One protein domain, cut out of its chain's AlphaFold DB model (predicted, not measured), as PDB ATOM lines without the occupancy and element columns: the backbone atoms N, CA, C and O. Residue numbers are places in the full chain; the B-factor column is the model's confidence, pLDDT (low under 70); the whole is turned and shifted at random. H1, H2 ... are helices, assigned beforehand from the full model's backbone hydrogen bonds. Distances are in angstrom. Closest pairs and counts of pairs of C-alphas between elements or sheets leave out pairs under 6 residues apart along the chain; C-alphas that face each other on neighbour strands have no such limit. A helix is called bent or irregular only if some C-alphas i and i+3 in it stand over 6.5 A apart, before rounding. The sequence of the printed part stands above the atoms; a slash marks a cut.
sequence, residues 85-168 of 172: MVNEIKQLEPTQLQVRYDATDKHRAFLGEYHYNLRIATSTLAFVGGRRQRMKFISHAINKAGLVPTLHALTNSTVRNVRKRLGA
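AT A GLANCE: This is residues 85 to 168 of the 172 residues of an uncharacterized protein of Alphaproteobacteria bacterium (UniProt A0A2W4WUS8). The longest helix, H5, packs with residues 149 to 154 on kinked H3, and at the other end of H5 residues 162 to 167, of which 162 to 165 belong to H5, stick out as a free arm. H3 lies in the core and forms hairpins with H2 and H4, while H1 is a short helix off to one side that touches no other helix. The printed part has 84 residues with five named helices, H1 to H5 in order, and no named strand: all helix, compact with a radius of gyration of the C-alphas of 12.9 A, and elongated, spanning 39 by 24 by 23 A.

IN THESE COORDINATES: H5, residues 147 to 165, is 27.2 A long and ends at C-alpha 165 (4.245, 27.483, 8.064). H4 is residues 134 to 145, 16.2 A. H3, residues 108 to 124, 16.2 A, has a kink of 81 degrees near residue 115 and is irregular, with C-alphas 110 and 113 9.2 A apart. H2, residues 98 to 106, 11.8 A, is irregular too, with C-alphas 100 and 103 7.2 A apart. H1, residues 85 to 91, 10.3 A, begins at C-alpha 85 (0.710, 43.067, -10.669).

HOW THE PARTS SIT: H3 is the hub, and the helix packing is part aligned, part crossed. Residues 117 to 122 of H3 touch residues 149 to 154 of H5 at a steep tilt of 54 degrees, the same way; the closest C-alphas, of Leu 118 and Pro 149, are 4.8 A apart. H4 touches H5 at a steep tilt of 46 degrees, opposite ways, closest at the C-alphas of Ala 141 and Thr 150, 6.0 A. H3 and H4 are a hairpin at a shallow tilt of 8 degrees, opposite ways; their closest C-alphas, of Asn 117 and Ala 145, are 4.6 A apart. H2 and H3 are a hairpin at a shallow tilt of 19 degrees, opposite ways, closest at the C-alphas of Tyr 101 and Ile 120, 6.6 A. H1 and H2 are apart. Every O i to N i+4 pair is within hydrogen-bond range in H4 and H5, against 2 of 3 in H1, 3 of 5 in H2 and 10 of 13 in H3.

THE WHOLE: The C-alphas farthest apart, of Ala 109 and Leu 166, are 38.7 A apart. The printed part has no cut and no long link. In this predicted model residues 159 to 168 have pLDDT under 70.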
ATOM      1  N   MET A  85       2.143  43.308 -10.496       76.81
ATOM      2  CA  MET A  85       0.710  43.067 -10.669       76.81
ATOM      3  C   MET A  85       0.061  42.455  -9.405       76.81
ATOM      4  O   MET A  85      -1.091  42.724  -9.072       76.81
ATOM      5  N   VAL A  86       0.837  41.691  -8.626       77.81
ATOM      6  CA  VAL A  86       0.433  41.144  -7.322       77.81
ATOM      7  C   VAL A  86       0.246  42.231  -6.260       77.81
ATOM      8  O   VAL A  86      -0.696  42.151  -5.469       77.81
ATOM      9  N   ASN A  87       1.137  43.224  -6.203       81.31
ATOM     10  CA  ASN A  87       1.026  44.333  -5.256       81.31
ATOM     11  C   ASN A  87      -0.194  45.199  -5.570       81.31
ATOM     12  O   ASN A  87      -0.918  45.549  -4.644       81.31
ATOM     13  N   GLU A  88      -0.489  45.434  -6.848       85.88
ATOM     14  CA  GLU A  88      -1.731  46.094  -7.257       85.88
ATOM     15  C   GLU A  88      -2.972  45.308  -6.805       85.88
ATOM     16  O   GLU A  88      -3.851  45.861  -6.144       85.88
ATOM     17  N   ILE A  89      -3.018  43.994  -7.062       86.88
ATOM     18  CA  ILE A  89      -4.150  43.145  -6.664       86.88
ATOM     19  C   ILE A  89      -4.441  43.253  -5.161       86.88
ATOM     20  O   ILE A  89      -5.607  43.239  -4.761       86.88
ATOM     21  N   LYS A  90      -3.408  43.346  -4.312       86.69
ATOM     22  CA  LYS A  90      -3.565  43.480  -2.852       86.69
ATOM     23  C   LYS A  90      -4.247  44.788  -2.437       86.69
ATOM     24  O   LYS A  90      -4.845  44.799  -1.364       86.69
ATOM     25  N   GLN A  91      -4.175  45.835  -3.259       88.62
ATOM     26  CA  GLN A  91      -4.773  47.146  -2.987       88.62
ATOM     27  C   GLN A  91      -6.210  47.284  -3.507       88.62
ATOM     28  O   GLN A  91      -6.926  48.166  -3.052       88.62
ATOM     29  N   LEU A  92      -6.654  46.412  -4.420       91.00
ATOM     30  CA  LEU A  92      -8.023  46.458  -4.950       91.00
ATOM     31  C   LEU A  92      -9.062  46.225  -3.852       91.00
ATOM     32  O   LEU A  92      -8.914  45.285  -3.066       91.00
ATOM     33  N   GLU A  93     -10.135  47.013  -3.866       92.12
ATOM     34  CA  GLU A  93     -11.348  46.804  -3.071       92.12
ATOM     35  C   GLU A  93     -12.322  45.839  -3.777       92.12
ATOM     36  O   GLU A  93     -12.238  45.667  -4.996       92.12
ATOM     37  N   PRO A  94     -13.278  45.208  -3.063       91.06
ATOM     38  CA  PRO A  94     -14.183  44.221  -3.660       91.06
ATOM     39  C   PRO A  94     -14.950  44.725  -4.889       91.06
ATOM     40  O   PRO A  94     -15.132  43.986  -5.849       91.06
ATOM     41  N   THR A  95     -15.356  45.995  -4.892       90.88
ATOM     42  CA  THR A  95     -16.081  46.624  -6.009       90.88
ATOM     43  C   THR A  95     -15.229  46.806  -7.265       90.88
ATOM     44  O   THR A  95     -15.776  46.957  -8.351       90.88
ATOM     45  N   GLN A  96     -13.904  46.764  -7.137       93.88
ATOM     46  CA  GLN A  96     -12.958  46.936  -8.239       93.88
ATOM     47  C   GLN A  96     -12.481  45.597  -8.808       93.88
ATOM     48  O   GLN A  96     -11.683  45.581  -9.737       93.88
ATOM     49  N   LEU A  97     -12.933  44.461  -8.267       94.38
ATOM     50  CA  LEU A  97     -12.440  43.140  -8.667       94.38
ATOM     51  C   LEU A  97     -12.949  42.665 -10.030       94.38
ATOM     52  O   LEU A  97     -12.440  41.655 -10.509       94.38
ATOM     53  N   GLN A  98     -13.884  43.383 -10.663       95.19
ATOM     54  CA  GLN A  98     -14.411  43.018 -11.982       95.19
ATOM     55  C   GLN A  98     -13.291  42.813 -13.005       95.19
ATOM     56  O   GLN A  98     -13.256  41.785 -13.666       95.19
ATOM     57  N   VAL A  99     -12.277  43.680 -12.984       93.38
ATOM     58  CA  VAL A  99     -11.082  43.577 -13.835       93.38
ATOM     59  C   VAL A  99     -10.342  42.230 -13.719       93.38
ATOM     60  O   VAL A  99      -9.638  41.806 -14.627       93.38
ATOM     61  N   ARG A 100     -10.493  41.514 -12.595       93.50
ATOM     62  CA  ARG A 100      -9.912  40.176 -12.372       93.50
ATOM     63  C   ARG A 100     -10.837  39.038 -12.797       93.50
ATOM     64  O   ARG A 100     -10.409  37.881 -12.820       93.50
ATOM     65  N   TYR A 101     -12.101  39.344 -13.048       96.19
ATOM     66  CA  TYR A 101     -13.114  38.400 -13.488       96.19
ATOM     67  C   TYR A 101     -13.254  38.390 -15.001       96.19
ATOM     68  O   TYR A 101     -13.623  37.345 -15.509       96.19
ATOM     69  N   ASP A 102     -12.875  39.450 -15.718       97.38
ATOM     70  CA  ASP A 102     -13.131  39.597 -17.159       97.38
ATOM     71  C   ASP A 102     -12.719  38.373 -17.995       97.38
ATOM     72  O   ASP A 102     -13.540  37.821 -18.724       97.38
ATOM     73  N   ALA A 103     -11.505  37.838 -17.810       97.19
ATOM     74  CA  ALA A 103     -11.094  36.609 -18.499       97.19
ATOM     75  C   ALA A 103     -11.950  35.387 -18.097       97.19
ATOM     76  O   ALA A 103     -12.244  34.511 -18.906       97.19
ATOM     77  N   THR A 104     -12.358  35.309 -16.829       97.50
ATOM     78  CA  THR A 104     -13.224  34.237 -16.303       97.50
ATOM     79  C   THR A 104     -14.650  34.353 -16.849       97.50
ATOM     80  O   THR A 104     -15.241  33.336 -17.205       97.50
ATOM     81  N   ASP A 105     -15.176  35.574 -16.947       98.06
ATOM     82  CA  ASP A 105     -16.488  35.899 -17.505       98.06
ATOM     83  C   ASP A 105     -16.528  35.574 -19.002       98.06
ATOM     84  O   ASP A 105     -17.431  34.862 -19.446       98.06
ATOM     85  N   LYS A 106     -15.488  35.969 -19.750       98.12
ATOM     86  CA  LYS A 106     -15.294  35.627 -21.169       98.12
ATOM     87  C   LYS A 106     -15.381  34.120 -21.428       98.12
ATOM     88  O   LYS A 106     -15.961  33.693 -22.423       98.12
ATOM     89  N   HIS A 107     -14.850  33.307 -20.515       98.06
ATOM     90  CA  HIS A 107     -14.768  31.848 -20.654       98.06
ATOM     91  C   HIS A 107     -15.790  31.067 -19.823       98.06
ATOM     92  O   HIS A 107     -15.628  29.860 -19.620       98.06
ATOM     93  N   ARG A 108     -16.865  31.706 -19.349       98.12
ATOM     94  CA  ARG A 108     -17.871  31.058 -18.489       98.12
ATOM     95  C   ARG A 108     -18.474  29.797 -19.112       98.12
ATOM     96  O   ARG A 108     -18.572  28.777 -18.432       98.12
ATOM     97  N   ALA A 109     -18.809  29.842 -20.403       98.06
ATOM     98  CA  ALA A 109     -19.369  28.695 -21.124       98.06
ATOM     99  C   ALA A 109     -18.401  27.497 -21.160       98.06
ATOM    100  O   ALA A 109     -18.801  26.365 -20.897       98.06
ATOM    101  N   PHE A 110     -17.114  27.749 -21.413       97.81
ATOM    102  CA  PHE A 110     -16.069  26.721 -21.399       97.81
ATOM    103  C   PHE A 110     -15.867  26.122 -19.996       97.81
ATOM    104  O   PHE A 110     -15.763  24.901 -19.829       97.81
ATOM    105  N   LEU A 111     -15.812  26.980 -18.975       97.88
ATOM    106  CA  LEU A 111     -15.602  26.568 -17.590       97.88
ATOM    107  C   LEU A 111     -16.752  25.694 -17.078       97.88
ATOM    108  O   LEU A 111     -16.513  24.679 -16.416       97.88
ATOM    109  N   GLY A 112     -17.987  26.084 -17.393       97.94
ATOM    110  CA  GLY A 112     -19.179  25.628 -16.690       97.94
ATOM    111  C   GLY A 112     -19.268  26.225 -15.281       97.94
ATOM    112  O   GLY A 112     -18.272  26.656 -14.693       97.94
ATOM    113  N   GLU A 113     -20.474  26.222 -14.711       97.38
ATOM    114  CA  GLU A 113     -20.779  26.944 -13.466       97.38
ATOM    115  C   GLU A 113     -19.907  26.528 -12.278       97.38
ATOM    116  O   GLU A 113     -19.508  27.370 -11.476       97.38
ATOM    117  N   TYR A 114     -19.556  25.245 -12.174       96.12
ATOM    118  CA  TYR A 114     -18.701  24.766 -11.090       96.12
ATOM    119  C   TYR A 114     -17.318  25.439 -11.102       96.12
ATOM    120  O   TYR A 114     -16.907  26.047 -10.110       96.12
ATOM    121  N   HIS A 115     -16.600  25.362 -12.228       96.75
ATOM    122  CA  HIS A 115     -15.257  25.937 -12.337       96.75
ATOM    123  C   HIS A 115     -15.290  27.464 -12.382       96.75
ATOM    124  O   HIS A 115     -14.405  28.099 -11.806       96.75
ATOM    125  N   TYR A 116     -16.320  28.045 -13.003       98.19
ATOM    126  CA  TYR A 116     -16.562  29.483 -13.007       98.19
ATOM    127  C   TYR A 116     -16.676  30.026 -11.580       98.19
ATOM    128  O   TYR A 116     -15.841  30.827 -11.156       98.19
ATOM    129  N   ASN A 117     -17.626  29.519 -10.790       98.00
ATOM    130  CA  ASN A 117     -17.863  30.023  -9.440       98.00
ATOM    131  C   ASN A 117     -16.662  29.779  -8.513       98.00
ATOM    132  O   ASN A 117     -16.282  30.657  -7.736       98.00
ATOM    133  N   LEU A 118     -15.994  28.626  -8.629       96.38
ATOM    134  CA  LEU A 118     -14.773  28.357  -7.866       96.38
ATOM    135  C   LEU A 118     -13.648  29.346  -8.198       96.38
ATOM    136  O   LEU A 118     -12.927  29.799  -7.299       96.38
ATOM    137  N   ARG A 119     -13.495  29.709  -9.472       95.62
ATOM    138  CA  ARG A 119     -12.489  30.677  -9.909       95.62
ATOM    139  C   ARG A 119     -12.821  32.085  -9.431       95.62
ATOM    140  O   ARG A 119     -11.930  32.740  -8.894       95.62
ATOM    141  N   ILE A 120     -14.079  32.517  -9.524       97.06
ATOM    142  CA  ILE A 120     -14.529  33.805  -8.975       97.06
ATOM    143  C   ILE A 120     -14.243  33.874  -7.470       97.06
ATOM    144  O   ILE A 120     -13.612  34.828  -7.008       97.06
ATOM    145  N   ALA A 121     -14.617  32.846  -6.703       96.88
ATOM    146  CA  ALA A 121     -14.355  32.788  -5.265       96.88
ATOM    147  C   ALA A 121     -12.850  32.839  -4.943       96.88
ATOM    148  O   ALA A 121     -12.415  33.624  -4.099       96.88
ATOM    149  N   THR A 122     -12.035  32.057  -5.657       93.94
ATOM    150  CA  THR A 122     -10.576  32.010  -5.462       93.94
ATOM    151  C   THR A 122      -9.911  33.341  -5.811       93.94
ATOM    152  O   THR A 122      -9.044  33.811  -5.069       93.94
ATOM    153  N   SER A 123     -10.326  33.980  -6.906       93.44
ATOM    154  CA  SER A 123      -9.845  35.304  -7.300       93.44
ATOM    155  C   SER A 123     -10.228  36.361  -6.268       93.44
ATOM    156  O   SER A 123      -9.361  37.126  -5.840       93.44
ATOM    157  N   THR A 124     -11.479  36.358  -5.805       95.12
ATOM    158  CA  THR A 124     -11.985  37.303  -4.796       95.12
ATOM    159  C   THR A 124     -11.216  37.189  -3.488       95.12
ATOM    160  O   THR A 124     -10.754  38.184  -2.936       95.12
ATOM    161  N   LEU A 125     -11.012  35.964  -3.007       94.38
ATOM    162  CA  LEU A 125     -10.382  35.695  -1.716       94.38
ATOM    163  C   LEU A 125      -8.848  35.649  -1.775       94.38
ATOM    164  O   LEU A 125      -8.189  35.347  -0.774       94.38
ATOM    165  N   ALA A 126      -8.249  35.979  -2.921       88.75
ATOM    166  CA  ALA A 126      -6.804  36.076  -3.044       88.75
ATOM    167  C   ALA A 126      -6.237  37.080  -2.022       88.75
ATOM    168  O   ALA A 126      -6.645  38.245  -1.948       88.75
ATOM    169  N   PHE A 127      -5.270  36.608  -1.229       84.50
ATOM    170  CA  PHE A 127      -4.611  37.368  -0.162       84.50
ATOM    171  C   PHE A 127      -5.533  37.833   0.978       84.50
ATOM    172  O   PHE A 127      -5.119  38.680   1.768       84.50
ATOM    173  N   VAL A 128      -6.742  37.272   1.131       87.62
ATOM    174  CA  VAL A 128      -7.716  37.723   2.147       87.62
ATOM    175  C   VAL A 128      -7.147  37.736   3.572       87.62
ATOM    176  O   VAL A 128      -7.431  38.655   4.334       87.62
ATOM    177  N   GLY A 129      -6.260  36.796   3.917       84.44
ATOM    178  CA  GLY A 129      -5.604  36.756   5.230       84.44
ATOM    179  C   GLY A 129      -4.759  37.998   5.557       84.44
ATOM    180  O   GLY A 129      -4.637  38.354   6.725       84.44
ATOM    181  N   GLY A 130      -4.220  38.696   4.554       82.31
ATOM    182  CA  GLY A 130      -3.434  39.924   4.733       82.31
ATOM    183  C   GLY A 130      -4.243  41.220   4.628       82.31
ATOM    184  O   GLY A 130      -3.686  42.294   4.821       82.31
ATOM    185  N   ARG A 131      -5.541  41.150   4.307       84.94
ATOM    186  CA  ARG A 131      -6.386  42.334   4.083       84.94
ATOM    187  C   ARG A 131      -7.046  42.806   5.379       84.94
ATOM    188  O   ARG A 131      -7.467  41.981   6.190       84.94
ATOM    189  N   ARG A 132      -7.216  44.127   5.536       82.06
ATOM    190  CA  ARG A 132      -7.946  44.736   6.670       82.06
ATOM    191  C   ARG A 132      -9.449  44.434   6.619       82.06
ATOM    192  O   ARG A 132     -10.050  44.104   7.631       82.06
ATOM    193  N   GLN A 133     -10.054  44.492   5.430       87.81
ATOM    194  CA  GLN A 133     -11.510  44.413   5.236       87.81
ATOM    195  C   GLN A 133     -12.009  42.996   4.887       87.81
ATOM    196  O   GLN A 133     -12.838  42.828   3.995       87.81
ATOM    197  N   ARG A 134     -11.508  41.955   5.568       92.00
ATOM    198  CA  ARG A 134     -11.740  40.534   5.208       92.00
ATOM    199  C   ARG A 134     -13.213  40.183   4.991       92.00
ATOM    200  O   ARG A 134     -13.548  39.538   4.002       92.00
ATOM    201  N   MET A 135     -14.087  40.659   5.878       93.69
ATOM    202  CA  MET A 135     -15.522  40.367   5.820       93.69
ATOM    203  C   MET A 135     -16.192  40.908   4.554       93.69
ATOM    204  O   MET A 135     -17.082  40.250   4.024       93.69
ATOM    205  N   LYS A 136     -15.730  42.045   4.009       95.25
ATOM    206  CA  LYS A 136     -16.264  42.576   2.746       95.25
ATOM    207  C   LYS A 136     -15.907  41.685   1.558       95.25
ATOM    208  O   LYS A 136     -16.750  41.460   0.701       95.25
ATOM    209  N   PHE A 137     -14.696  41.125   1.531       95.81
ATOM    210  CA  PHE A 137     -14.285  40.172   0.491       95.81
ATOM    211  C   PHE A 137     -15.049  38.853   0.588       95.81
ATOM    212  O   PHE A 137     -15.452  38.311  -0.434       95.81
ATOM    213  N   ILE A 138     -15.274  38.352   1.806       95.56
ATOM    214  CA  ILE A 138     -16.062  37.133   2.026       95.56
ATOM    215  C   ILE A 138     -17.514  37.355   1.598       95.56
ATOM    216  O   ILE A 138     -18.037  36.569   0.817       95.56
ATOM    217  N   SER A 139     -18.140  38.448   2.040       97.06
ATOM    218  CA  SER A 139     -19.504  38.815   1.640       97.06
ATOM    219  C   SER A 139     -19.623  38.967   0.118       97.06
ATOM    220  O   SER A 139     -20.516  38.382  -0.491       97.06
ATOM    221  N   HIS A 140     -18.671  39.654  -0.521       97.06
ATOM    222  CA  HIS A 140     -18.635  39.789  -1.976       97.06
ATOM    223  C   HIS A 140     -18.496  38.435  -2.692       97.06
ATOM    224  O   HIS A 140     -19.206  38.185  -3.664       97.06
ATOM    225  N   ALA A 141     -17.633  37.539  -2.200       97.06
ATOM    226  CA  ALA A 141     -17.464  36.201  -2.765       97.06
ATOM    227  C   ALA A 141     -18.753  35.369  -2.666       97.06
ATOM    228  O   ALA A 141     -19.148  34.752  -3.653       97.06
ATOM    229  N   ILE A 142     -19.447  35.408  -1.520       97.69
ATOM    230  CA  ILE A 142     -20.734  34.719  -1.339       97.69
ATOM    231  C   ILE A 142     -21.767  35.264  -2.326       97.69
ATOM    232  O   ILE A 142     -22.435  34.477  -2.990       97.69
ATOM    233  N   ASN A 143     -21.863  36.586  -2.469       97.12
ATOM    234  CA  ASN A 143     -22.838  37.214  -3.359       97.12
ATOM    235  C   ASN A 143     -22.570  36.916  -4.842       97.12
ATOM    236  O   ASN A 143     -23.515  36.739  -5.604       97.12
ATOM    237  N   LYS A 144     -21.301  36.867  -5.267       96.19
ATOM    238  CA  LYS A 144     -20.934  36.687  -6.682       96.19
ATOM    239  C   LYS A 144     -20.811  35.214  -7.099       96.19
ATOM    240  O   LYS A 144     -21.159  34.891  -8.226       96.19
ATOM    241  N   ALA A 145     -20.307  34.340  -6.224       96.62
ATOM    242  CA  ALA A 145     -19.986  32.939  -6.538       96.62
ATOM    243  C   ALA A 145     -20.779  31.905  -5.721       96.62
ATOM    244  O   ALA A 145     -20.702  30.708  -5.997       96.62
ATOM    245  N   GLY A 146     -21.510  32.329  -4.691       97.62
ATOM    246  CA  GLY A 146     -22.237  31.443  -3.788       97.62
ATOM    247  C   GLY A 146     -21.410  30.941  -2.601       97.62
ATOM    248  O   GLY A 146     -20.186  31.094  -2.513       97.62
ATOM    249  N   LEU A 147     -22.106  30.316  -1.650       97.56
ATOM    250  CA  LEU A 147     -21.530  29.881  -0.377       97.56
ATOM    251  C   LEU A 147     -20.528  28.729  -0.539       97.56
ATOM    252  O   LEU A 147     -19.418  28.801  -0.013       97.56
ATOM    253  N   VAL A 148     -20.895  27.682  -1.285       97.31
ATOM    254  CA  VAL A 148     -20.069  26.468  -1.430       97.31
ATOM    255  C   VAL A 148     -18.694  26.772  -2.051       97.31
ATOM    256  O   VAL A 148     -17.682  26.401  -1.447       97.31
ATOM    257  N   PRO A 149     -18.588  27.505  -3.180       96.94
ATOM    258  CA  PRO A 149     -17.289  27.832  -3.775       96.94
ATOM    259  C   PRO A 149     -16.450  28.757  -2.887       96.94
ATOM    260  O   PRO A 149     -15.226  28.622  -2.828       96.94
ATOM    261  N   THR A 150     -17.105  29.652  -2.142       97.12
ATOM    262  CA  THR A 150     -16.454  30.539  -1.169       97.12
ATOM    263  C   THR A 150     -15.809  29.750  -0.032       97.12
ATOM    264  O   THR A 150     -14.633  29.967   0.272       97.12
ATOM    265  N   LEU A 151     -16.535  28.805   0.574       95.81
ATOM    266  CA  LEU A 151     -15.997  27.953   1.637       95.81
ATOM    267  C   LEU A 151     -14.807  27.130   1.136       95.81
ATOM    268  O   LEU A 151     -13.762  27.111   1.785       95.81
ATOM    269  N   HIS A 152     -14.925  26.531  -0.050       94.12
ATOM    270  CA  HIS A 152     -13.836  25.774  -0.667       94.12
ATOM    271  C   HIS A 152     -12.591  26.642  -0.950       94.12
ATOM    272  O   HIS A 152     -11.453  26.214  -0.749       94.12
ATOM    273  N   ALA A 153     -12.769  27.891  -1.385       92.69
ATOM    274  CA  ALA A 153     -11.656  28.817  -1.584       92.69
ATOM    275  C   ALA A 153     -10.978  29.215  -0.255       92.69
ATOM    276  O   ALA A 153      -9.746  29.284  -0.184       92.69
ATOM    277  N   LEU A 154     -11.759  29.429   0.812       92.12
ATOM    278  CA  LEU A 154     -11.238  29.737   2.147       92.12
ATOM    279  C   LEU A 154     -10.437  28.571   2.730       92.12
ATOM    280  O   LEU A 154      -9.300  28.788   3.157       92.12
ATOM    281  N   THR A 155     -10.964  27.345   2.701       89.56
ATOM    282  CA  THR A 155     -10.259  26.160   3.220       89.56
ATOM    283  C   THR A 155      -8.937  25.944   2.489       89.56
ATOM    284  O   THR A 155      -7.897  25.810   3.134       89.56
ATOM    285  N   ASN A 156      -8.927  26.053   1.158       82.69
ATOM    286  CA  ASN A 156      -7.702  25.959   0.361       82.69
ATOM    287  C   ASN A 156      -6.692  27.073   0.667       82.69
ATOM    288  O   ASN A 156      -5.479  26.857   0.596       82.69
ATOM    289  N   SER A 157      -7.149  28.280   1.008       75.94
ATOM    290  CA  SER A 157      -6.255  29.361   1.432       75.94
ATOM    291  C   SER A 157      -5.616  29.076   2.797       75.94
ATOM    292  O   SER A 157      -4.407  29.259   2.960       75.94
ATOM    293  N   THR A 158      -6.394  28.548   3.745       72.75
ATOM    294  CA  THR A 158      -5.941  28.200   5.097       72.75
ATOM    295  C   THR A 158      -4.965  27.032   5.065       72.75
ATOM    296  O   THR A 158      -3.867  27.150   5.605       72.75
ATOM    297  N   VAL A 159      -5.295  25.950   4.353       69.12
ATOM    298  CA  VAL A 159      -4.421  24.775   4.187       69.12
ATOM    299  C   VAL A 159      -3.080  25.174   3.575       69.12
ATOM    300  O   VAL A 159      -2.030  24.759   4.057       69.12
ATOM    301  N   ARG A 160      -3.082  26.040   2.556       66.44
ATOM    302  CA  ARG A 160      -1.851  26.529   1.917       66.44
ATOM    303  C   ARG A 160      -0.978  27.343   2.873       66.44
ATOM    304  O   ARG A 160       0.239  27.187   2.862       66.44
ATOM    305  N   ASN A 161      -1.582  28.194   3.701       64.69
ATOM    306  CA  ASN A 161      -0.858  28.998   4.688       64.69
ATOM    307  C   ASN A 161      -0.302  28.140   5.833       64.69
ATOM    308  O   ASN A 161       0.826  28.367   6.265       64.69
ATOM    309  N   VAL A 162      -1.059  27.138   6.287       64.69
ATOM    310  CA  VAL A 162      -0.608  26.167   7.295       64.69
ATOM    311  C   VAL A 162       0.543  25.322   6.746       64.69
ATOM    312  O   VAL A 162       1.584  25.245   7.387       64.69
ATOM    313  N   ARG A 163       0.432  24.787   5.524       59.75
ATOM    314  CA  ARG A 163       1.511  24.023   4.866       59.75
ATOM    315  C   ARG A 163       2.796  24.836   4.700       59.75
ATOM    316  O   ARG A 163       3.867  24.333   5.016       59.75
ATOM    317  N   LYS A 164       2.688  26.112   4.303       60.50
ATOM    318  CA  LYS A 164       3.838  27.032   4.245       60.50
ATOM    319  C   LYS A 164       4.504  27.241   5.608       60.50
ATOM    320  O   LYS A 164       5.723  27.326   5.665       60.50
ATOM    321  N   ARG A 165       3.724  27.331   6.692       59.53
ATOM    322  CA  ARG A 165       4.245  27.483   8.064       59.53
ATOM    323  C   ARG A 165       4.878  26.202   8.608       59.53
ATOM    324  O   ARG A 165       5.814  26.291   9.387       59.53
ATOM    325  N   LEU A 166       4.383  25.040   8.188       65.56
ATOM    326  CA  LEU A 166       4.893  23.726   8.588       65.56
ATOM    327  C   LEU A 166       6.091  23.250   7.743       65.56
ATOM    328  O   LEU A 166       6.509  22.108   7.889       65.56
ATOM    329  N   GLY A 167       6.622  24.076   6.833       48.38
ATOM    330  CA  GLY A 167       7.737  23.685   5.957       48.38
ATOM    331  C   GLY A 167       7.386  22.602   4.928       48.38
ATOM    332  O   GLY A 167       8.271  22.082   4.255       48.38
ATOM    333  N   ALA A 168       6.101  22.266   4.769       51.34
ATOM    334  CA  ALA A 168       5.644  21.297   3.784       51.34
ATOM    335  C   ALA A 168       5.694  21.933   2.385       51.34
ATOM    336  O   ALA A 168       4.796  22.682   1.984       51.34
TER     337      ALA A 168